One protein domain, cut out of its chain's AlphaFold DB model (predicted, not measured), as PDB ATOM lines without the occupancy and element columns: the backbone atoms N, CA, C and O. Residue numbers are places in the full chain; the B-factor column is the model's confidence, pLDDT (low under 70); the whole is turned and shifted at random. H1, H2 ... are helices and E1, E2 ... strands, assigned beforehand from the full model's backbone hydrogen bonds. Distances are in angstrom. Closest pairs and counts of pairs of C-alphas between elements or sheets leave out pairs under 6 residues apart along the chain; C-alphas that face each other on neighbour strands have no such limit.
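Overview. This is residues 5 to 95 of the 95 residues of an uncharacterized protein of Coprococcus comes (UniProt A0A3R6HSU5). A small, strongly twisted sheet of four strands has the short helix H2 packed on one face, while the long helix H1 packs on E4 and E3 with residues 9 to 22 and runs on past the sheet, making most of the length of a rod. The 91 printed residues hold E1, H1, H2, E2, E3 and E4 along the chain; the sheet is mixed, in the order E1, E4, E3, E2. The class is mixed, helices and strands. The whole is only just compact, close to loose, with a radius of gyration of the C-alphas of 14.2 A and spans of 48 by 22 by 18 A.

Along the chain. The strands are E1, residues 5 to 7, from C-alpha 5 at (174.296, 109.678, 132.802); E2, residues 62 to 65; E3, residues 79 to 85, 19.3 A long; and E4, residues 89 to 94, 17.0 A, ending at C-alpha 94 at (164.597, 118.207, 140.305). H1, residues 9 to 31, is 32.7 A long; H2, residues 45 to 55, is 15.6 A.

Arrangement. E2, E3 and E4 form a meander, each strand the antiparallel neighbour of the one before; N 63 and O 81 are 2.8 A apart, N 84 and O 91 2.9 A. Edge strand E1 is parallel to E4, with N 6 to O 90 at 3.0 A. H2 is on one face of the sheet, a helix layer and a strand layer making two layers; its closest C-alphas to E2 are Ala 52 and Cys 63, 5.8 A. H1 is on the sheet at a height of 10.8 A, over E4 and E3, and only just slantwise at 57 degrees to E4 on the local plane; the closest C-alphas of H1 and E4 are Phe 11 and Ala 94, 4.4 A. H1 touches H2 with residues 12 to 16 alone, about perpendicular at 80 degrees, the closest C-alphas being Ala 15 and Ile 45, 6.6 A. In H1 and H2 every O i to N i+4 pair is within hydrogen-bond range.

Size, cuts and confidence. The C-alphas farthest apart are Ala 33 and Glu 88, 48.7 A. The printed part has no cut. The links H1 to H2 and E2 to E3 are long, 13 residues each. Residues 37 to 38 have pLDDT under 70.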
ATOM      1  N   ILE A   5     175.578 109.355 132.168       94.50
ATOM      2  CA  ILE A   5     174.296 109.678 132.802       94.50
ATOM      3  C   ILE A   5     174.559 109.875 134.292       94.50
ATOM      4  O   ILE A   5     175.164 109.022 134.942       94.50
ATOM      5  N   GLY A   6     174.124 111.012 134.823       95.75
ATOM      6  CA  GLY A   6     174.184 111.313 136.246       95.75
ATOM      7  C   GLY A   6     172.945 112.063 136.708       95.75
ATOM      8  O   GLY A   6     172.114 112.479 135.906       95.75
ATOM      9  N   TYR A   7     172.834 112.259 138.013       97.62
ATOM     10  CA  TYR A   7     171.767 113.051 138.605       97.62
ATOM     11  C   TYR A   7     172.287 113.862 139.787       97.62
ATOM     12  O   TYR A   7     173.289 113.511 140.417       97.62
ATOM     13  N   THR A   8     171.624 114.979 140.060       98.31
ATOM     14  CA  THR A   8     171.956 115.871 141.172       98.31
ATOM     15  C   THR A   8     171.477 115.303 142.512       98.31
ATOM     16  O   THR A   8     170.673 114.370 142.587       98.31
ATOM     17  N   GLU A   9     171.945 115.900 143.610       98.38
ATOM     18  CA  GLU A   9     171.401 115.614 144.943       98.38
ATOM     19  C   GLU A   9     169.915 115.999 145.037       98.38
ATOM     20  O   GLU A   9     169.130 115.263 145.628       98.38
ATOM     21  N   SER A  10     169.504 117.105 144.410       98.12
ATOM     22  CA  SER A  10     168.105 117.541 144.353       98.12
ATOM     23  C   SER A  10     167.219 116.529 143.635       98.12
ATOM     24  O   SER A  10     166.161 116.190 144.163       98.12
ATOM     25  N   PHE A  11     167.662 115.981 142.498       98.25
ATOM     26  CA  PHE A  11     166.965 114.870 141.849       98.25
ATOM     27  C   PHE A  11     166.811 113.689 142.803       98.25
ATOM     28  O   PHE A  11     165.707 113.184 142.981       98.25
ATOM     29  N   TRP A  12     167.901 113.269 143.453       98.44
ATOM     30  CA  TRP A  12     167.876 112.118 144.356       98.44
ATOM     31  C   TRP A  12     166.898 112.317 145.520       98.44
ATOM     32  O   TRP A  12     166.139 111.404 145.843       98.44
ATOM     33  N   VAL A  13     166.869 113.509 146.124       98.50
ATOM     34  CA  VAL A  13     165.928 113.842 147.205       98.50
ATOM     35  C   VAL A  13     164.482 113.792 146.709       98.50
ATOM     36  O   VAL A  13     163.648 113.151 147.351       98.50
ATOM     37  N   SER A  14     164.185 114.415 145.566       98.19
ATOM     38  CA  SER A  14     162.840 114.404 144.977       98.19
ATOM     39  C   SER A  14     162.394 112.993 144.592       98.19
ATOM     40  O   SER A  14     161.256 112.609 144.857       98.19
ATOM     41  N   ALA A  15     163.296 112.189 144.027       98.25
ATOM     42  CA  ALA A  15     163.039 110.803 143.660       98.25
ATOM     43  C   ALA A  15     162.769 109.937 144.898       98.25
ATOM     44  O   ALA A  15     161.775 109.217 144.949       98.25
ATOM     45  N   MET A  16     163.585 110.066 145.949       98.50
ATOM     46  CA  MET A  16     163.360 109.369 147.218       98.50
ATOM     47  C   MET A  16     162.023 109.743 147.861       98.50
ATOM     48  O   MET A  16     161.324 108.871 148.383       98.50
ATOM     49  N   GLN A  17     161.644 111.023 147.809       98.38
ATOM     50  CA  GLN A  17     160.337 111.460 148.282       98.38
ATOM     51  C   GLN A  17     159.209 110.811 147.472       98.38
ATOM     52  O   GLN A  17     158.286 110.249 148.059       98.38
ATOM     53  N   PHE A  18     159.300 110.828 146.144       98.44
ATOM     54  CA  PHE A  18     158.299 110.226 145.268       98.44
ATOM     55  C   PHE A  18     158.144 108.712 145.490       98.44
ATOM     56  O   PHE A  18     157.025 108.209 145.603       98.44
ATOM     57  N   ILE A  19     159.252 107.982 145.633       98.31
ATOM     58  CA  ILE A  19     159.250 106.539 145.926       98.31
ATOM     59  C   ILE A  19     158.567 106.261 147.275       98.31
ATOM     60  O   ILE A  19     157.760 105.331 147.402       98.31
ATOM     61  N   ALA A  20     158.844 107.086 148.291       98.25
ATOM     62  CA  ALA A  20     158.197 106.980 149.593       98.25
ATOM     63  C   ALA A  20     156.687 107.268 149.512       98.25
ATOM     64  O   ALA A  20     155.895 106.552 150.129       98.25
ATOM     65  N   GLU A  21     156.276 108.262 148.722       98.06
ATOM     66  CA  GLU A  21     154.867 108.577 148.460       98.06
ATOM     67  C   GLU A  21     154.155 107.420 147.736       98.06
ATOM     68  O   GLU A  21     153.076 107.008 148.165       98.06
ATOM     69  N   CYS A  22     154.783 106.809 146.725       97.56
ATOM     70  CA  CYS A  22     154.253 105.626 146.035       97.56
ATOM     71  C   CYS A  22     154.079 104.435 146.990       97.56
ATOM     72  O   CYS A  22     153.034 103.777 147.003       97.56
ATOM     73  N   THR A  23     155.075 104.195 147.848       96.94
ATOM     74  CA  THR A  23     155.033 103.143 148.876       96.94
ATOM     75  C   THR A  23     153.893 103.379 149.868       96.94
ATOM     76  O   THR A  23     153.122 102.464 150.176       96.94
ATOM     77  N   ALA A  24     153.755 104.613 150.359       97.38
ATOM     78  CA  ALA A  24     152.693 104.991 151.284       97.38
ATOM     79  C   ALA A  24     151.308 104.849 150.640       97.38
ATOM     80  O   ALA A  24     150.381 104.347 151.282       97.38
ATOM     81  N   LYS A  25     151.176 105.221 149.363       96.00
ATOM     82  CA  LYS A  25     149.918 105.117 148.630       96.00
ATOM     83  C   LYS A  25     149.485 103.672 148.415       96.00
ATOM     84  O   LYS A  25     148.337 103.337 148.710       96.00
ATOM     85  N   ARG A  26     150.396 102.798 147.970       95.75
ATOM     86  CA  ARG A  26     150.124 101.354 147.862       95.75
ATOM     87  C   ARG A  26     149.613 100.806 149.189       95.75
ATOM     88  O   ARG A  26     148.593 100.123 149.227       95.75
ATOM     89  N   LYS A  27     150.282 101.159 150.289       95.06
ATOM     90  CA  LYS A  27     149.858 100.747 151.627       95.06
ATOM     91  C   LYS A  27     148.447 101.237 151.969       95.06
ATOM     92  O   LYS A  27     147.656 100.445 152.464       95.06
ATOM     93  N   GLU A  28     148.115 102.498 151.687       96.06
ATOM     94  CA  GLU A  28     146.768 103.054 151.904       96.06
ATOM     95  C   GLU A  28     145.687 102.246 151.162       96.06
ATOM     96  O   GLU A  28     144.635 101.945 151.727       96.06
ATOM     97  N   ILE A  29     145.947 101.888 149.902       95.38
ATOM     98  CA  ILE A  29     145.014 101.148 149.041       95.38
ATOM     99  C   ILE A  29     144.778  99.731 149.573       95.38
ATOM    100  O   ILE A  29     143.624  99.322 149.733       95.38
ATOM    101  N   LEU A  30     145.862  99.012 149.881       93.06
ATOM    102  CA  LEU A  30     145.807  97.630 150.361       93.06
ATOM    103  C   LEU A  30     145.211  97.542 151.774       93.06
ATOM    104  O   LEU A  30     144.339  96.709 152.019       93.06
ATOM    105  N   ASP A  31     145.599  98.438 152.691       94.56
ATOM    106  CA  ASP A  31     145.043  98.481 154.052       94.56
ATOM    107  C   ASP A  31     143.532  98.798 154.036       94.56
ATOM    108  O   ASP A  31     142.783  98.327 154.895       94.56
ATOM    109  N   ALA A  32     143.066  99.575 153.053       95.25
ATOM    110  CA  ALA A  32     141.651  99.883 152.856       95.25
ATOM    111  C   ALA A  32     140.876  98.795 152.086       95.25
ATOM    112  O   ALA A  32     139.677  98.974 151.856       95.25
ATOM    113  N   ALA A  33     141.533  97.701 151.673       93.56
ATOM    114  CA  ALA A  33     140.977  96.647 150.818       93.56
ATOM    115  C   ALA A  33     140.309  97.187 149.536       93.56
ATOM    116  O   ALA A  33     139.325  96.625 149.049       93.56
ATOM    117  N   LYS A  34     140.825  98.309 149.011       90.69
ATOM    118  CA  LYS A  34     140.384  98.900 147.736       90.69
ATOM    119  C   LYS A  34     140.912  98.108 146.539       90.69
ATOM    120  O   LYS A  34     140.284  98.114 145.487       90.69
ATOM    121  N   ASP A  35     142.037  97.428 146.735       88.00
ATOM    122  CA  ASP A  35     142.660  96.508 145.793       88.00
ATOM    123  C   ASP A  35     143.153  95.264 146.546       88.00
ATOM    124  O   ASP A  35     143.371  95.313 147.762       88.00
ATOM    125  N   THR A  36     143.299  94.147 145.838       74.69
ATOM    126  CA  THR A  36     143.730  92.857 146.401       74.69
ATOM    127  C   THR A  36     144.999  92.301 145.764       74.69
ATOM    128  O   THR A  36     145.551  91.348 146.311       74.69
ATOM    129  N   ALA A  37     145.447  92.876 144.644       69.19
ATOM    130  CA  ALA A  37     146.679  92.501 143.960       69.19
ATOM    131  C   ALA A  37     147.706  93.643 144.047       69.19
ATOM    132  O   ALA A  37     147.360  94.822 144.017       69.19
ATOM    133  N   ASP A  38     148.981  93.288 144.194       67.56
ATOM    134  CA  ASP A  38     150.116  94.212 144.200       67.56
ATOM    135  C   ASP A  38     151.154  93.844 143.132       67.56
ATOM    136  O   ASP A  38     152.343  94.109 143.298       67.56
ATOM    137  N   ASP A  39     150.688  93.300 142.002       79.31
ATOM    138  CA  ASP A  39     151.512  92.802 140.887       79.31
ATOM    139  C   ASP A  39     152.301  93.903 140.139       79.31
ATOM    140  O   ASP A  39     152.997  93.622 139.162       79.31
ATOM    141  N   THR A  40     152.230  95.157 140.592       88.56
ATOM    142  CA  THR A  40     153.008  96.276 140.049       88.56
ATOM    143  C   THR A  40     154.307  96.462 140.828       88.56
ATOM    144  O   THR A  40     154.310  96.533 142.058       88.56
ATOM    145  N   GLU A  41     155.429  96.632 140.141       94.12
ATOM    146  CA  GLU A  41     156.701  96.992 140.773       94.12
ATOM    147  C   GLU A  41     156.729  98.494 141.119       94.12
ATOM    148  O   GLU A  41     156.349  99.342 140.307       94.12
ATOM    149  N   LEU A  42     157.112  98.833 142.356       95.50
ATOM    150  CA  LEU A  42     157.309 100.234 142.751       95.50
ATOM    151  C   LEU A  42     158.578 100.793 142.100       95.50
ATOM    152  O   LEU A  42     159.510 100.026 141.866       95.50
ATOM    153  N   PRO A  43     158.644 102.113 141.857       96.62
ATOM    154  CA  PRO A  43     159.831 102.697 141.264       96.62
ATOM    155  C   PRO A  43     161.009 102.608 142.232       96.62
ATOM    156  O   PRO A  43     160.855 102.781 143.444       96.62
ATOM    157  N   ASP A  44     162.198 102.429 141.673       97.12
ATOM    158  CA  ASP A  44     163.457 102.794 142.306       97.12
ATOM    159  C   ASP A  44     164.122 103.949 141.530       97.12
ATOM    160  O   ASP A  44     163.551 104.505 140.591       97.12
ATOM    161  N   ILE A  45     165.320 104.363 141.949       97.56
ATOM    162  CA  ILE A  45     166.031 105.473 141.298       97.56
ATOM    163  C   ILE A  45     166.372 105.147 139.838       97.56
ATOM    164  O   ILE A  45     166.270 106.030 138.989       97.56
ATOM    165  N   GLU A  46     166.783 103.912 139.543       96.62
ATOM    166  CA  GLU A  46     167.176 103.518 138.188       96.62
ATOM    167  C   GLU A  46     165.964 103.527 137.258       96.62
ATOM    168  O   GLU A  46     166.044 104.072 136.160       96.62
ATOM    169  N   ALA A  47     164.826 103.027 137.739       97.00
ATOM    170  CA  ALA A  47     163.566 103.032 137.015       97.00
ATOM    171  C   ALA A  47     163.096 104.461 136.696       97.00
ATOM    172  O   ALA A  47     162.683 104.728 135.572       97.00
ATOM    173  N   LEU A  48     163.217 105.405 137.638       97.31
ATOM    174  CA  LEU A  48     162.869 106.812 137.395       97.31
ATOM    175  C   LEU A  48     163.811 107.497 136.396       97.31
ATOM    176  O   LEU A  48     163.370 108.340 135.615       97.31
ATOM    177  N   VAL A  49     165.103 107.156 136.413       97.00
ATOM    178  CA  VAL A  49     166.071 107.668 135.433       97.00
ATOM    179  C   VAL A  49     165.780 107.103 134.043       97.00
ATOM    180  O   VAL A  49     165.724 107.872 133.086       97.00
ATOM    181  N   ASP A  50     165.585 105.790 133.920       95.94
ATOM    182  CA  ASP A  50     165.296 105.142 132.635       95.94
ATOM    183  C   ASP A  50     163.985 105.657 132.035       95.94
ATOM    184  O   ASP A  50     163.931 106.012 130.859       95.94
ATOM    185  N   ASP A  51     162.956 105.809 132.867       95.38
ATOM    186  CA  ASP A  51     161.668 106.364 132.469       95.38
ATOM    187  C   ASP A  51     161.805 107.789 131.908       95.38
ATOM    188  O   ASP A  51     161.404 108.055 130.771       95.38
ATOM    189  N   ALA A  52     162.485 108.684 132.635       95.19
ATOM    190  CA  ALA A  52     162.718 110.055 132.184       95.19
ATOM    191  C   ALA A  52     163.495 110.125 130.856       95.19
ATOM    192  O   ALA A  52     163.223 110.995 130.025       95.19
ATOM    193  N   LEU A  53     164.447 109.214 130.632       94.12
ATOM    194  CA  LEU A  53     165.236 109.149 129.399       94.12
ATOM    195  C   LEU A  53     164.479 108.493 128.234       94.12
ATOM    196  O   LEU A  53     164.710 108.857 127.080       94.12
ATOM    197  N   SER A  54     163.595 107.540 128.527       93.31
ATOM    198  CA  SER A  54     162.790 106.806 127.548       93.31
ATOM    199  C   SER A  54     161.649 107.658 126.995       93.31
ATOM    200  O   SER A  54     161.461 107.727 125.777       93.31
ATOM    201  N   PHE A  55     160.916 108.358 127.869       90.19
ATOM    202  CA  PHE A  55     159.891 109.318 127.451       90.19
ATOM    203  C   PHE A  55     160.511 110.545 126.783       90.19
ATOM    204  O   PHE A  55     159.999 111.028 125.769       90.19
ATOM    205  N   GLY A  56     161.644 110.995 127.324       90.12
ATOM    206  CA  GLY A  56     162.336 112.195 126.890       90.12
ATOM    207  C   GLY A  56     161.658 113.479 127.386       90.12
ATOM    208  O   GLY A  56     160.456 113.491 127.664       90.12
ATOM    209  N   PRO A  57     162.430 114.571 127.507       94.25
ATOM    210  CA  PRO A  57     161.908 115.840 127.990       94.25
ATOM    211  C   PRO A  57     161.072 116.582 126.947       94.25
ATOM    212  O   PRO A  57     161.212 116.372 125.738       94.25
ATOM    213  N   ASP A  58     160.243 117.505 127.428       94.31
ATOM    214  CA  ASP A  58     159.584 118.516 126.606       94.31
ATOM    215  C   ASP A  58     160.551 119.627 126.129       94.31
ATOM    216  O   ASP A  58     161.776 119.521 126.239       94.31
ATOM    217  N   GLU A  59     160.004 120.703 125.547       94.06
ATOM    218  CA  GLU A  59     160.793 121.820 125.011       94.06
ATOM    219  C   GLU A  59     161.577 122.613 126.071       94.06
ATOM    220  O   GLU A  59     162.582 123.239 125.728       94.06
ATOM    221  N   ASP A  60     161.165 122.536 127.339       92.81
ATOM    222  CA  ASP A  60     161.808 123.196 128.477       92.81
ATOM    223  C   ASP A  60     162.772 122.259 129.229       92.81
ATOM    224  O   ASP A  60     163.397 122.654 130.216       92.81
ATOM    225  N   GLY A  61     162.935 121.021 128.755       94.88
ATOM    226  CA  GLY A  61     163.766 120.024 129.417       94.88
ATOM    227  C   GLY A  61     163.030 119.250 130.513       94.88
ATOM    228  O   GLY A  61     163.684 118.512 131.244       94.88
ATOM    229  N   LEU A  62     161.713 119.399 130.667       96.56
ATOM    230  CA  LEU A  62     160.956 118.779 131.753       96.56
ATOM    231  C   LEU A  62     160.422 117.395 131.365       96.56
ATOM    232  O   LEU A  62     159.863 117.200 130.287       96.56
ATOM    233  N   CYS A  63     160.547 116.442 132.287       95.69
ATOM    234  CA  CYS A  63     159.923 115.122 132.229       95.69
ATOM    235  C   CYS A  63     158.931 114.971 133.381       95.69
ATOM    236  O   CYS A  63     159.255 115.300 134.526       95.69
ATOM    237  N   PHE A  64     157.758 114.403 133.097       93.31
ATOM    238  CA  PHE A  64     156.737 114.105 134.100       93.31
ATOM    239  C   PHE A  64     156.166 112.710 133.877       93.31
ATOM    240  O   PHE A  64     155.760 112.403 132.757       93.31
ATOM    241  N   ASN A  65     156.058 111.901 134.934       90.19
ATOM    242  CA  ASN A  65     155.361 110.621 134.841       90.19
ATOM    243  C   ASN A  65     154.624 110.239 136.133       90.19
ATOM    244  O   ASN A  65     155.121 110.453 137.238       90.19
ATOM    245  N   CYS A  66     153.429 109.669 135.990       92.94
ATOM    246  CA  CYS A  66     152.715 109.012 137.081       92.94
ATOM    247  C   CYS A  66     153.137 107.543 137.139       92.94
ATOM    248  O   CYS A  66     153.268 106.887 136.111       92.94
ATOM    249  N   TRP A  67     153.313 107.004 138.343       95.25
ATOM    250  CA  TRP A  67     153.715 105.608 138.506       95.25
ATOM    251  C   TRP A  67     152.545 104.753 138.974       95.25
ATOM    252  O   TRP A  67     151.819 105.144 139.886       95.25
ATOM    253  N   GLY A  68     152.378 103.561 138.404       95.19
ATOM    254  CA  GLY A  68     151.408 102.586 138.903       95.19
ATOM    255  C   GLY A  68     151.760 102.151 140.328       95.19
ATOM    256  O   GLY A  68     152.783 101.513 140.561       95.19
ATOM    257  N   VAL A  69     150.930 102.475 141.316       94.94
ATOM    258  CA  VAL A  69     151.139 102.022 142.703       94.94
ATOM    259  C   VAL A  69     150.479 100.673 142.957       94.94
ATOM    260  O   VAL A  69     150.940  99.964 143.843       94.94
ATOM    261  N   THR A  70     149.476 100.283 142.172       93.62
ATOM    262  CA  THR A  70     148.997  98.897 142.004       93.62
ATOM    263  C   THR A  70     148.677  98.671 140.522       93.62
ATOM    264  O   THR A  70     149.039  99.501 139.686       93.62
ATOM    265  N   ASP A  71     148.049  97.555 140.160       89.12
ATOM    266  CA  ASP A  71     147.548  97.306 138.802       89.12
ATOM    267  C   ASP A  71     146.278  98.124 138.486       89.12
ATOM    268  O   ASP A  71     145.938  98.304 137.316       89.12
ATOM    269  N   ASN A  72     145.609  98.674 139.511       93.38
ATOM    270  CA  ASN A  72     144.378  99.467 139.380       93.38
ATOM    271  C   ASN A  72     144.515 100.941 139.799       93.38
ATOM    272  O   ASN A  72     143.582 101.723 139.597       93.38
ATOM    273  N   TYR A  73     145.641 101.330 140.400       94.12
ATOM    274  CA  TYR A  73     145.853 102.674 140.938       94.12
ATOM    275  C   TYR A  73     147.221 103.241 140.559       94.12
ATOM    276  O   TYR A  73     148.229 102.535 140.561       94.12
ATOM    277  N   GLU A  74     147.259 104.551 140.328       95.31
ATOM    278  CA  GLU A  74     148.471 105.337 140.070       95.31
ATOM    279  C   GLU A  74     148.881 106.175 141.293       95.31
ATOM    280  O   GLU A  74     148.151 106.276 142.287       95.31
ATOM    281  N   SER A  75     150.068 106.771 141.221       95.75
ATOM    282  CA  SER A  75     150.573 107.738 142.186       95.75
ATOM    283  C   SER A  75     149.660 108.965 142.256       95.75
ATOM    284  O   SER A  75     149.091 109.409 141.262       95.75
ATOM    285  N   ASP A  76     149.533 109.557 143.448       95.81
ATOM    286  CA  ASP A  76     148.645 110.716 143.651       95.81
ATOM    287  C   ASP A  76     149.131 111.980 142.915       95.81
ATOM    288  O   ASP A  76     148.358 112.914 142.683       95.81
ATOM    289  N   ARG A  77     150.425 112.036 142.584       94.50
ATOM    290  CA  ARG A  77     151.079 113.113 141.834       94.50
ATOM    291  C   ARG A  77     152.078 112.510 140.847       94.50
ATOM    292  O   ARG A  77     152.573 111.416 141.121       94.50
ATOM    293  N   PRO A  78     152.388 113.191 139.734       95.31
ATOM    294  CA  PRO A  78     153.483 112.781 138.869       95.31
ATOM    295  C   PRO A  78     154.832 113.055 139.543       95.31
ATOM    296  O   PRO A  78     154.994 114.059 140.243       95.31
ATOM    297  N   PHE A  79     155.809 112.189 139.291       97.25
ATOM    298  CA  PHE A  79     157.215 112.533 139.449       97.25
ATOM    299  C   PHE A  79     157.604 113.526 138.360       97.25
ATOM    300  O   PHE A  79     157.184 113.369 137.215       97.25
ATOM    301  N   ALA A  80     158.394 114.536 138.714       96.38
ATOM    302  CA  ALA A  80     158.862 115.554 137.788       96.38
ATOM    303  C   ALA A  80     160.374 115.747 137.938       96.38
ATOM    304  O   ALA A  80     160.883 115.846 139.058       96.38
ATOM    305  N   CYS A  81     161.082 115.816 136.815       97.56
ATOM    306  CA  CYS A  81     162.510 116.115 136.778       97.56
ATOM    307  C   CYS A  81     162.869 116.933 135.533       97.56
ATOM    308  O   CYS A  81     162.094 117.005 134.581       97.56
ATOM    309  N   VAL A  82     164.047 117.551 135.550       97.69
ATOM    310  CA  VAL A  82     164.623 118.264 134.405       97.69
ATOM    311  C   VAL A  82     165.767 117.435 133.843       97.69
ATOM    312  O   VAL A  82     166.658 117.016 134.580       97.69
ATOM    313  N   VAL A  83     165.773 117.232 132.533       96.88
ATOM    314  CA  VAL A  83     166.838 116.562 131.790       96.88
ATOM    315  C   VAL A  83     167.714 117.618 131.123       96.88
ATOM    316  O   VAL A  83     167.289 118.330 130.215       96.88
ATOM    317  N   ILE A  84     168.972 117.698 131.553       95.38
ATOM    318  CA  ILE A  84     169.959 118.642 131.029       95.38
ATOM    319  C   ILE A  84     170.949 117.880 130.145       95.38
ATOM    320  O   ILE A  84     171.852 117.202 130.644       95.38
ATOM    321  N   ASP A  85     170.800 118.007 128.824       94.00
ATOM    322  CA  ASP A  85     171.755 117.490 127.838       94.00
ATOM    323  C   ASP A  85     172.802 118.564 127.498       94.00
ATOM    324  O   ASP A  85     172.489 119.611 126.929       94.00
ATOM    325  N   TYR A  86     174.066 118.303 127.836       91.00
ATOM    326  CA  TYR A  86     175.197 119.198 127.556       91.00
ATOM    327  C   TYR A  86     176.137 118.636 126.473       91.00
ATOM    328  O   TYR A  86     177.318 118.980 126.401       91.00
ATOM    329  N   GLY A  87     175.621 117.753 125.615       89.75
ATOM    330  CA  GLY A  87     176.319 117.149 124.481       89.75
ATOM    331  C   GLY A  87     177.092 115.888 124.858       89.75
ATOM    332  O   GLY A  87     176.842 114.819 124.292       89.75
ATOM    333  N   GLU A  88     177.998 115.991 125.831       89.44
ATOM    334  CA  GLU A  88     178.872 114.887 126.268       89.44
ATOM    335  C   GLU A  88     178.212 113.943 127.292       89.44
ATOM    336  O   GLU A  88     178.682 112.822 127.502       89.44
ATOM    337  N   GLY A  89     177.099 114.360 127.894       94.31
ATOM    338  CA  GLY A  89     176.358 113.583 128.881       94.31
ATOM    339  C   GLY A  89     175.004 114.203 129.206       94.31
ATOM    340  O   GLY A  89     174.610 115.213 128.619       94.31
ATOM    341  N   ILE A  90     174.305 113.559 130.136       96.00
ATOM    342  CA  ILE A  90     172.991 113.963 130.629       96.00
ATOM    343  C   ILE A  90     173.050 114.043 132.154       96.00
ATOM    344  O   ILE A  90     173.558 113.128 132.807       96.00
ATOM    345  N   ILE A  91     172.519 115.130 132.711       97.19
ATOM    346  CA  ILE A  91     172.271 115.275 134.148       97.19
ATOM    347  C   ILE A  91     170.770 115.426 134.370       97.19
ATOM    348  O   ILE A  91     170.148 116.285 133.747       97.19
ATOM    349  N   LEU A  92     170.207 114.617 135.266       97.81
ATOM    350  CA  LEU A  92     168.848 114.810 135.763       97.81
ATOM    351  C   LEU A  92     168.861 115.672 137.031       97.81
ATOM    352  O   LEU A  92     169.661 115.435 137.941       97.81
ATOM    353  N   ASP A  93     167.971 116.658 137.092       98.00
ATOM    354  CA  ASP A  93     167.751 117.527 138.251       98.00
ATOM    355  C   ASP A  93     166.279 117.495 138.696       98.00
ATOM    356  O   ASP A  93     165.409 117.013 137.971       98.00
ATOM    357  N   ALA A  94     165.980 117.984 139.896       96.25
ATOM    358  CA  ALA A  94     164.597 118.207 140.305       96.25
ATOM    359  C   ALA A  94     163.951 119.313 139.448       96.25
ATOM    360  O   ALA A  94     164.619 120.287 139.097       96.25
ATOM    361  N   ALA A  95     162.662 119.145 139.132       90.56
ATOM    362  CA  ALA A  95     161.838 120.150 138.454       90.56
ATOM    363  C   ALA A  95     161.348 121.266 139.386       90.56
ATOM    364  O   ALA A  95     161.168 121.001 140.599       90.56
TER     365      ALA A  95